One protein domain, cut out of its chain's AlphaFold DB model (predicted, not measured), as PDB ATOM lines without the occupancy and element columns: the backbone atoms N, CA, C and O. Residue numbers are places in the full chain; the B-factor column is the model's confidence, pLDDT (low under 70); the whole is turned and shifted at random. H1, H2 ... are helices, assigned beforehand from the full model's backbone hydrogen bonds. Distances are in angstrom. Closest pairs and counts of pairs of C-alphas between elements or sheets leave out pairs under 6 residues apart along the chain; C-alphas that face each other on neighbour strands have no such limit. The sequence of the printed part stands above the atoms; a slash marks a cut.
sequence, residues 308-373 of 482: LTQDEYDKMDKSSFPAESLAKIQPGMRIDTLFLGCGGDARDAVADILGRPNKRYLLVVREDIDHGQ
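AT A GLANCE: This is residues 308 to 373 of the 482 residues of an uncharacterized protein of Moorella mulderi DSM 14980 (UniProt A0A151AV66). A hairpin of two helices, H3 and H4, makes one side of this small domain, and the first part of the chain printed here, with H1 and the short H2 joined by a link, makes the other; H1 meets the later part of H4, while H2 lies at one far end. Beyond the end of H4 a long stretch with no named element, residues 356 to 373, loops outward and folds back toward the first printed residue, making the other far end. The printed part has 66 residues with four named helices, in the order H1, H2, H3, H4, and no named strand. The class is all helix, though under half of the residues, 28 of the 66, are in named elements. The whole is compact, with a radius of gyration of the C-alphas of 12.0 A, yet elongated in outline, spanning 38 by 20 by 17 A.

HOW THE PARTS SIT: H1, residues 310 to 315, comes first, and H2, residues 323 to 326, follows it; the two are apart. H2 touches no helix. H3, residues 335 to 341, is apart from H1 and from H2. H4, residues 345 to 355, forms a helical hairpin with H3. These two touch, with the C-alphas of Phe 339 and Arg 347 the closest at 6.3 A, and run opposite ways at a shallow tilt of 15 degrees. H1 and H4 only just touch, with 3 pairs of C-alphas within 8 A. Their closest C-alphas, those of Glu 312 and Ile 353, are 6.1 A apart. They run opposite ways at a steep tilt of 55 degrees. H2 and H4 are apart. Every backbone O i to N i+4 pair is within hydrogen-bond range in H1, H3 and H4; H2 is too short for such a pair, and its one O i to N i+3 pair is not within range.

IN THESE COORDINATES: H1 begins at C-alpha 310, at (5.004, 43.234, 8.166), and measures 8.7 A from first to last C-alpha. H2 measures 5.3 A, from Ala 323 to Leu 326. H3 measures 9.6 A and begins at C-alpha 335, at (5.148, 39.768, 19.899). H4, the longest helix, measures 15.1 A and ends at C-alpha 355, at (17.150, 41.345, 17.646).

THE WHOLE: The two C-alphas farthest apart, those of Glu 324 and Leu 363, are 38.6 A apart, while those of Leu 308 and Gln 373, the first and last printed, are 9.5 A apart. The printed part has no cut. The link from H3 to H4 is tight, and those from H1 to H2 and from H2 to H3 are short. The mean pLDDT of the printed part is 82.7, and residues 358 to 368 are under 70.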
ATOM      1  N   LEU A 308       3.774  42.624  15.907       92.19
ATOM      2  CA  LEU A 308       4.613  42.085  14.843       92.19
ATOM      3  C   LEU A 308       4.397  42.897  13.567       92.19
ATOM      4  O   LEU A 308       3.277  42.989  13.058       92.19
ATOM      5  N   THR A 309       5.457  43.490  13.048       92.44
ATOM      6  CA  THR A 309       5.392  44.272  11.814       92.44
ATOM      7  C   THR A 309       5.355  43.366  10.585       92.44
ATOM      8  O   THR A 309       5.683  42.178  10.638       92.44
ATOM      9  N   GLN A 310       4.954  43.936   9.447       91.69
ATOM     10  CA  GLN A 310       5.004  43.234   8.166       91.69
ATOM     11  C   GLN A 310       6.447  42.838   7.805       91.69
ATOM     12  O   GLN A 310       6.690  41.702   7.410       91.69
ATOM     13  N   ASP A 311       7.401  43.749   8.019       88.56
ATOM     14  CA  ASP A 311       8.819  43.530   7.722       88.56
ATOM     15  C   ASP A 311       9.421  42.395   8.566       88.56
ATOM     16  O   ASP A 311      10.162  41.566   8.036       88.56
ATOM     17  N   GLU A 312       9.089  42.324   9.861       89.44
ATOM     18  CA  GLU A 312       9.492  41.208  10.728       89.44
ATOM     19  C   GLU A 312       8.863  39.891  10.261       89.44
ATOM     20  O   GLU A 312       9.557  38.885  10.126       89.44
ATOM     21  N   TYR A 313       7.565  39.887   9.943       91.25
ATOM     22  CA  TYR A 313       6.871  38.686   9.470       91.25
ATOM     23  C   TYR A 313       7.447  38.130   8.159       91.25
ATOM     24  O   TYR A 313       7.556  36.911   7.989       91.25
ATOM     25  N   ASP A 314       7.799  39.001   7.216       90.44
ATOM     26  CA  ASP A 314       8.293  38.590   5.899       90.44
ATOM     27  C   ASP A 314       9.717  38.032   5.958       90.44
ATOM     28  O   ASP A 314      10.068  37.158   5.161       90.44
ATOM     29  N   LYS A 315      10.516  38.498   6.920       87.88
ATOM     30  CA  LYS A 315      11.927  38.123   7.085       87.88
ATOM     31  C   LYS A 315      12.171  37.045   8.138       87.88
ATOM     32  O   LYS A 315      13.281  36.520   8.206       87.88
ATOM     33  N   MET A 316      11.172  36.714   8.953       88.38
ATOM     34  CA  MET A 316      11.272  35.646   9.944       88.38
ATOM     35  C   MET A 316      11.458  34.282   9.268       88.38
ATOM     36  O   MET A 316      10.801  33.972   8.271       88.38
ATOM     37  N   ASP A 317      12.327  33.445   9.836       87.44
ATOM     38  CA  ASP A 317      12.546  32.085   9.348       87.44
ATOM     39  C   ASP A 317      11.331  31.197   9.647       87.44
ATOM     40  O   ASP A 317      11.128  30.707  10.756       87.44
ATOM     41  N   LYS A 318      10.501  30.995   8.624       88.31
ATOM     42  CA  LYS A 318       9.270  30.201   8.712       88.31
ATOM     43  C   LYS A 318       9.538  28.692   8.734       88.31
ATOM     44  O   LYS A 318       8.621  27.935   9.035       88.31
ATOM     45  N   SER A 319      10.758  28.240   8.435       88.25
ATOM     46  CA  SER A 319      11.082  26.805   8.393       88.25
ATOM     47  C   SER A 319      11.138  26.159   9.780       88.25
ATOM     48  O   SER A 319      10.882  24.963   9.907       88.25
ATOM     49  N   SER A 320      11.394  26.955  10.822       85.81
ATOM     50  CA  SER A 320      11.480  26.506  12.217       85.81
ATOM     51  C   SER A 320      10.118  26.233  12.869       85.81
ATOM     52  O   SER A 320      10.060  25.725  13.989       85.81
ATOM     53  N   PHE A 321       9.015  26.563  12.190       88.81
ATOM     54  CA  PHE A 321       7.663  26.454  12.727       88.81
ATOM     55  C   PHE A 321       6.914  25.244  12.150       88.81
ATOM     56  O   PHE A 321       6.992  24.982  10.947       88.81
ATOM     57  N   PRO A 322       6.097  24.546  12.959       87.62
ATOM     58  CA  PRO A 322       5.144  23.570  12.443       87.62
ATOM     59  C   PRO A 322       4.167  24.209  11.443       87.62
ATOM     60  O   PRO A 322       3.720  25.343  11.632       87.62
ATOM     61  N   ALA A 323       3.776  23.461  10.405       84.69
ATOM     62  CA  ALA A 323       2.891  23.958   9.344       84.69
ATOM     63  C   ALA A 323       1.545  24.495   9.876       84.69
ATOM     64  O   ALA A 323       1.033  25.497   9.382       84.69
ATOM     65  N   GLU A 324       0.998  23.861  10.916       84.06
ATOM     66  CA  GLU A 324      -0.247  24.277  11.575       84.06
ATOM     67  C   GLU A 324      -0.105  25.616  12.318       84.06
ATOM     68  O   GLU A 324      -1.038  26.421  12.355       84.06
ATOM     69  N   SER A 325       1.078  25.889  12.871       85.94
ATOM     70  CA  SER A 325       1.384  27.116  13.612       85.94
ATOM     71  C   SER A 325       1.628  28.301  12.681       85.94
ATOM     72  O   SER A 325       1.220  29.417  12.994       85.94
ATOM     73  N   LEU A 326       2.222  28.067  11.505       85.00
ATOM     74  CA  LEU A 326       2.471  29.112  10.502       85.00
ATOM     75  C   LEU A 326       1.193  29.823  10.048       85.00
ATOM     76  O   LEU A 326       1.223  31.027   9.809       85.00
ATOM     77  N   ALA A 327       0.068  29.107   9.971       85.19
ATOM     78  CA  ALA A 327      -1.223  29.692   9.605       85.19
ATOM     79  C   ALA A 327      -1.750  30.694  10.653       85.19
ATOM     80  O   ALA A 327      -2.529  31.592  10.318       85.19
ATOM     81  N   LYS A 328      -1.325  30.550  11.915       87.50
ATOM     82  CA  LYS A 328      -1.705  31.441  13.018       87.50
ATOM     83  C   LYS A 328      -0.856  32.709  13.050       87.50
ATOM     84  O   LYS A 328      -1.354  33.744  13.476       87.50
ATOM     85  N   ILE A 329       0.401  32.636  12.610       89.62
ATOM     86  CA  ILE A 329       1.340  33.762  12.632       89.62
ATOM     87  C   ILE A 329       0.974  34.742  11.526       89.62
ATOM     88  O   ILE A 329       1.004  34.409  10.341       89.62
ATOM     89  N   GLN A 330       0.655  35.972  11.921       91.56
ATOM     90  CA  GLN A 330       0.253  37.031  11.006       91.56
ATOM     91  C   GLN A 330       0.824  38.382  11.461       91.56
ATOM     92  O   GLN A 330       1.007  38.596  12.665       91.56
ATOM     93  N   PRO A 331       1.070  39.313  10.526       91.44
ATOM     94  CA  PRO A 331       1.347  40.710  10.846       91.44
ATOM     95  C   PRO A 331       0.273  41.291  11.782       91.44
ATOM     96  O   PRO A 331      -0.914  41.000  11.646       91.44
ATOM     97  N   GLY A 332       0.685  42.104  12.750       88.44
ATOM     98  CA  GLY A 332      -0.177  42.662  13.796       88.44
ATOM     99  C   GLY A 332      -0.408  41.740  15.001       88.44
ATOM    100  O   GLY A 332      -1.042  42.162  15.972       88.44
ATOM    101  N   MET A 333       0.114  40.509  14.987       90.19
ATOM    102  CA  MET A 333       0.134  39.628  16.160       90.19
ATOM    103  C   MET A 333       0.942  40.243  17.307       90.19
ATOM    104  O   MET A 333       1.904  40.972  17.087       90.19
ATOM    105  N   ARG A 334       0.579  39.926  18.550       90.56
ATOM    106  CA  ARG A 334       1.353  40.322  19.727       90.56
ATOM    107  C   ARG A 334       2.697  39.599  19.808       90.56
ATOM    108  O   ARG A 334       2.730  38.370  19.811       90.56
ATOM    109  N   ILE A 335       3.794  40.354  19.899       92.25
ATOM    110  CA  ILE A 335       5.148  39.768  19.899       92.25
ATOM    111  C   ILE A 335       5.479  39.030  21.199       92.25
ATOM    112  O   ILE A 335       6.207  38.041  21.168       92.25
ATOM    113  N   ASP A 336       4.911  39.452  22.330       91.62
ATOM    114  CA  ASP A 336       5.071  38.754  23.604       91.62
ATOM    115  C   ASP A 336       4.390  37.380  23.562       91.62
ATOM    116  O   ASP A 336       4.994  36.383  23.955       91.62
ATOM    117  N   THR A 337       3.180  37.296  22.997       90.38
ATOM    118  CA  THR A 337       2.497  36.012  22.786       90.38
ATOM    119  C   THR A 337       3.236  35.130  21.783       90.38
ATOM    120  O   THR A 337       3.426  33.947  22.055       90.38
ATOM    121  N   LEU A 338       3.696  35.693  20.658       92.94
ATOM    122  CA  LEU A 338       4.508  34.972  19.674       92.94
ATOM    123  C   LEU A 338       5.743  34.349  20.339       92.94
ATOM    124  O   LEU A 338       6.003  33.160  20.174       92.94
ATOM    125  N   PHE A 339       6.465  35.124  21.150       93.69
ATOM    126  CA  PHE A 339       7.668  34.652  21.830       93.69
ATOM    127  C   PHE A 339       7.381  33.579  22.896       93.69
ATOM    128  O   PHE A 339       8.081  32.563  22.967       93.69
ATOM    129  N   LEU A 340       6.341  33.765  23.718       91.88
ATOM    130  CA  LEU A 340       5.926  32.777  24.723       91.88
ATOM    131  C   LEU A 340       5.451  31.466  24.067       91.88
ATOM    132  O   LEU A 340       5.801  30.380  24.542       91.88
ATOM    133  N   GLY A 341       4.744  31.576  22.937       90.12
ATOM    134  CA  GLY A 341       4.241  30.474  22.112       90.12
ATOM    135  C   GLY A 341       5.320  29.625  21.447       90.12
ATOM    136  O   GLY A 341       5.054  28.478  21.088       90.12
ATOM    137  N   CYS A 342       6.537  30.148  21.308       90.75
ATOM    138  CA  CYS A 342       7.658  29.473  20.660       90.75
ATOM    139  C   CYS A 342       8.626  28.863  21.678       90.75
ATOM    140  O   CYS A 342       8.957  29.483  22.691       90.75
ATOM    141  N   GLY A 343       9.119  27.659  21.394       85.75
ATOM    142  CA  GLY A 343      10.207  26.991  22.119       85.75
ATOM    143  C   GLY A 343      11.212  26.415  21.121       85.75
ATOM    144  O   GLY A 343      10.867  26.279  19.957       85.75
ATOM    145  N   GLY A 344      12.437  26.091  21.542       85.19
ATOM    146  CA  GLY A 344      13.472  25.566  20.634       85.19
ATOM    147  C   GLY A 344      13.728  26.473  19.420       85.19
ATOM    148  O   GLY A 344      13.729  27.695  19.552       85.19
ATOM    149  N   ASP A 345      13.876  25.875  18.238       86.56
ATOM    150  CA  ASP A 345      14.274  26.575  17.009       86.56
ATOM    151  C   ASP A 345      13.322  27.714  16.589       86.56
ATOM    152  O   ASP A 345      13.785  28.732  16.073       86.56
ATOM    153  N   ALA A 346      11.999  27.623  16.817       89.19
ATOM    154  CA  ALA A 346      11.120  28.760  16.504       89.19
ATOM    155  C   ALA A 346      11.366  29.944  17.440       89.19
ATOM    156  O   ALA A 346      11.188  31.090  17.034       89.19
ATOM    157  N   ARG A 347      11.784  29.698  18.688       90.50
ATOM    158  CA  ARG A 347      12.157  30.787  19.601       90.50
ATOM    159  C   ARG A 347      13.418  31.483  19.109       90.50
ATOM    160  O   ARG A 347      13.462  32.708  19.156       90.50
ATOM    161  N   ASP A 348      14.380  30.729  18.583       88.38
ATOM    162  CA  ASP A 348      15.568  31.292  17.939       88.38
ATOM    163  C   ASP A 348      15.207  32.130  16.712       88.38
ATOM    164  O   ASP A 348      15.733  33.228  16.552       88.38
ATOM    165  N   ALA A 349      14.271  31.666  15.879       88.25
ATOM    166  CA  ALA A 349      13.790  32.427  14.724       88.25
ATOM    167  C   ALA A 349      13.109  33.750  15.129       88.25
ATOM    168  O   ALA A 349      13.337  34.782  14.493       88.25
ATOM    169  N   VAL A 350      12.306  33.742  16.202       90.75
ATOM    170  CA  VAL A 350      11.670  34.956  16.744       90.75
ATOM    171  C   VAL A 350      12.705  35.879  17.403       90.75
ATOM    172  O   VAL A 350      12.672  37.090  17.199       90.75
ATOM    173  N   ALA A 351      13.647  35.341  18.173       89.06
ATOM    174  CA  ALA A 351      14.702  36.135  18.800       89.06
ATOM    175  C   ALA A 351      15.626  36.781  17.755       89.06
ATOM    176  O   ALA A 351      15.970  37.955  17.888       89.06
ATOM    177  N   ASP A 352      15.981  36.039  16.699       86.75
ATOM    178  CA  ASP A 352      16.789  36.535  15.582       86.75
ATOM    179  C   ASP A 352      16.112  37.717  14.901       86.75
ATOM    180  O   ASP A 352      16.738  38.763  14.736       86.75
ATOM    181  N   ILE A 353      14.824  37.592  14.556       88.19
ATOM    182  CA  ILE A 353      14.125  38.665  13.852       88.19
ATOM    183  C   ILE A 353      13.960  39.913  14.719       88.19
ATOM    184  O   ILE A 353      14.193  41.016  14.231       88.19
ATOM    185  N   LEU A 354      13.616  39.749  15.999       88.94
ATOM    186  CA  LEU A 354      13.396  40.859  16.929       88.94
ATOM    187  C   LEU A 354      14.701  41.554  17.344       88.94
ATOM    188  O   LEU A 354      14.682  42.740  17.677       88.94
ATOM    189  N   GLY A 355      15.823  40.834  17.312       83.94
ATOM    190  CA  GLY A 355      17.150  41.345  17.646       83.94
ATOM    191  C   GLY A 355      17.887  42.045  16.501       83.94
ATOM    192  O   GLY A 355      18.962  42.600  16.735       83.94
ATOM    193  N   ARG A 356      17.355  42.027  15.267       81.75
ATOM    194  CA  ARG A 356      18.029  42.650  14.116       81.75
ATOM    195  C   ARG A 356      18.107  44.180  14.251       81.75
ATOM    196  O   ARG A 356      17.337  44.791  14.988       81.75
ATOM    197  N   PRO A 357      19.047  44.841  13.553       74.50
ATOM    198  CA  PRO A 357      19.152  46.291  13.608       74.50
ATOM    199  C   PRO A 357      17.962  46.990  12.941       74.50
ATOM    200  O   PRO A 357      17.528  46.629  11.844       74.50
ATOM    201  N   ASN A 358      17.484  48.058  13.583       67.44
ATOM    202  CA  ASN A 358      16.383  48.847  13.053       67.44
ATOM    203  C   ASN A 358      16.826  49.748  11.883       67.44
ATOM    204  O   ASN A 358      17.782  50.523  12.012       67.44
ATOM    205  N   LYS A 359      16.039  49.750  10.799       63.25
ATOM    206  CA  LYS A 359      16.185  50.617   9.609       63.25
ATOM    207  C   LYS A 359      16.328  52.105   9.908       63.25
ATOM    208  O   LYS A 359      16.905  52.858   9.129       63.25
ATOM    209  N   ARG A 360      15.784  52.551  11.037       56.41
ATOM    210  CA  ARG A 360      15.743  53.958  11.435       56.41
ATOM    211  C   ARG A 360      17.079  54.495  11.963       56.41
ATOM    212  O   ARG A 360      17.247  55.713  11.985       56.41
ATOM    213  N   TYR A 361      18.005  53.632  12.390       53.22
ATOM    214  CA  TYR A 361      19.196  54.048  13.149       53.22
ATOM    215  C   TYR A 361      20.544  53.724  12.486       53.22
ATOM    216  O   TYR A 361      21.582  54.090  13.037       53.22
ATOM    217  N   LEU A 362      20.565  53.107  11.299       54.38
ATOM    218  CA  LEU A 362      21.802  52.805  10.567       54.38
ATOM    219  C   LEU A 362      21.799  53.428   9.168       54.38
ATOM    220  O   LEU A 362      20.903  53.207   8.366       54.38
ATOM    221  N   LEU A 363      22.848  54.201   8.873       50.28
ATOM    222  CA  LEU A 363      23.099  54.806   7.557       50.28
ATOM    223  C   LEU A 363      23.836  53.855   6.590       50.28
ATOM    224  O   LEU A 363      23.966  54.185   5.414       50.28
ATOM    225  N   VAL A 364      24.368  52.714   7.064       47.88
ATOM    226  CA  VAL A 364      25.311  51.876   6.293       47.88
ATOM    227  C   VAL A 364      25.267  50.374   6.670       47.88
ATOM    228  O   VAL A 364      26.303  49.839   7.029       47.88
ATOM    229  N   VAL A 365      24.139  49.650   6.600       46.97
ATOM    230  CA  VAL A 365      24.122  48.160   6.457       46.97
ATOM    231  C   VAL A 365      22.856  47.727   5.687       46.97
ATOM    232  O   VAL A 365      21.904  48.483   5.597       46.97
ATOM    233  N   ARG A 366      22.884  46.559   5.025       50.22
ATOM    234  CA  ARG A 366      22.012  46.167   3.899       50.22
ATOM    235  C   ARG A 366      20.851  45.207   4.227       50.22
ATOM    236  O   ARG A 366      20.206  44.742   3.295       50.22
ATOM    237  N   GLU A 367      20.551  44.928   5.495       57.59
ATOM    238  CA  GLU A 367      19.398  44.089   5.886       57.59
ATOM    239  C   GLU A 367      18.652  44.668   7.090       57.59
ATOM    240  O   GLU A 367      18.623  44.108   8.181       57.59
ATOM    241  N   ASP A 368      18.036  45.820   6.865       68.69
ATOM    242  CA  ASP A 368      17.331  46.568   7.898       68.69
ATOM    243  C   ASP A 368      15.912  46.050   8.151       68.69
ATOM    244  O   ASP A 368      15.184  45.769   7.194       68.69
ATOM    245  N   ILE A 369      15.475  45.991   9.411       77.75
ATOM    246  CA  ILE A 369      14.087  45.658   9.774       77.75
ATOM    247  C   ILE A 369      13.402  46.876  10.390       77.75
ATOM    248  O   ILE A 369      13.988  47.589  11.204       77.75
ATOM    249  N   ASP A 370      12.169  47.162   9.976       83.12
ATOM    250  CA  ASP A 370      11.333  48.137  10.669       83.12
ATOM    251  C   ASP A 370      10.613  47.458  11.840       83.12
ATOM    252  O   ASP A 370       9.636  46.751  11.638       83.12
ATOM    253  N   HIS A 371      11.089  47.685  13.067       84.94
ATOM    254  CA  HIS A 371      10.442  47.198  14.297       84.94
ATOM    255  C   HIS A 371       9.253  48.065  14.747       84.94
ATOM    256  O   HIS A 371       8.759  47.922  15.862       84.94
ATOM    257  N   GLY A 372       8.818  49.041  13.943       86.25
ATOM    258  CA  GLY A 372       7.651  49.862  14.243       86.25
ATOM    259  C   GLY A 372       7.742  50.572  15.599       86.25
ATOM    260  O   GLY A 372       8.584  51.450  15.809       86.25
ATOM    261  N   GLN A 373       6.830  50.227  16.513       86.00
ATOM    262  CA  GLN A 373       6.677  50.881  17.818       86.00
ATOM    263  C   GLN A 373       7.408  50.173  18.972       86.00
ATOM    264  O   GLN A 373       7.370  50.677  20.098       86.00
TER     265      GLN A 373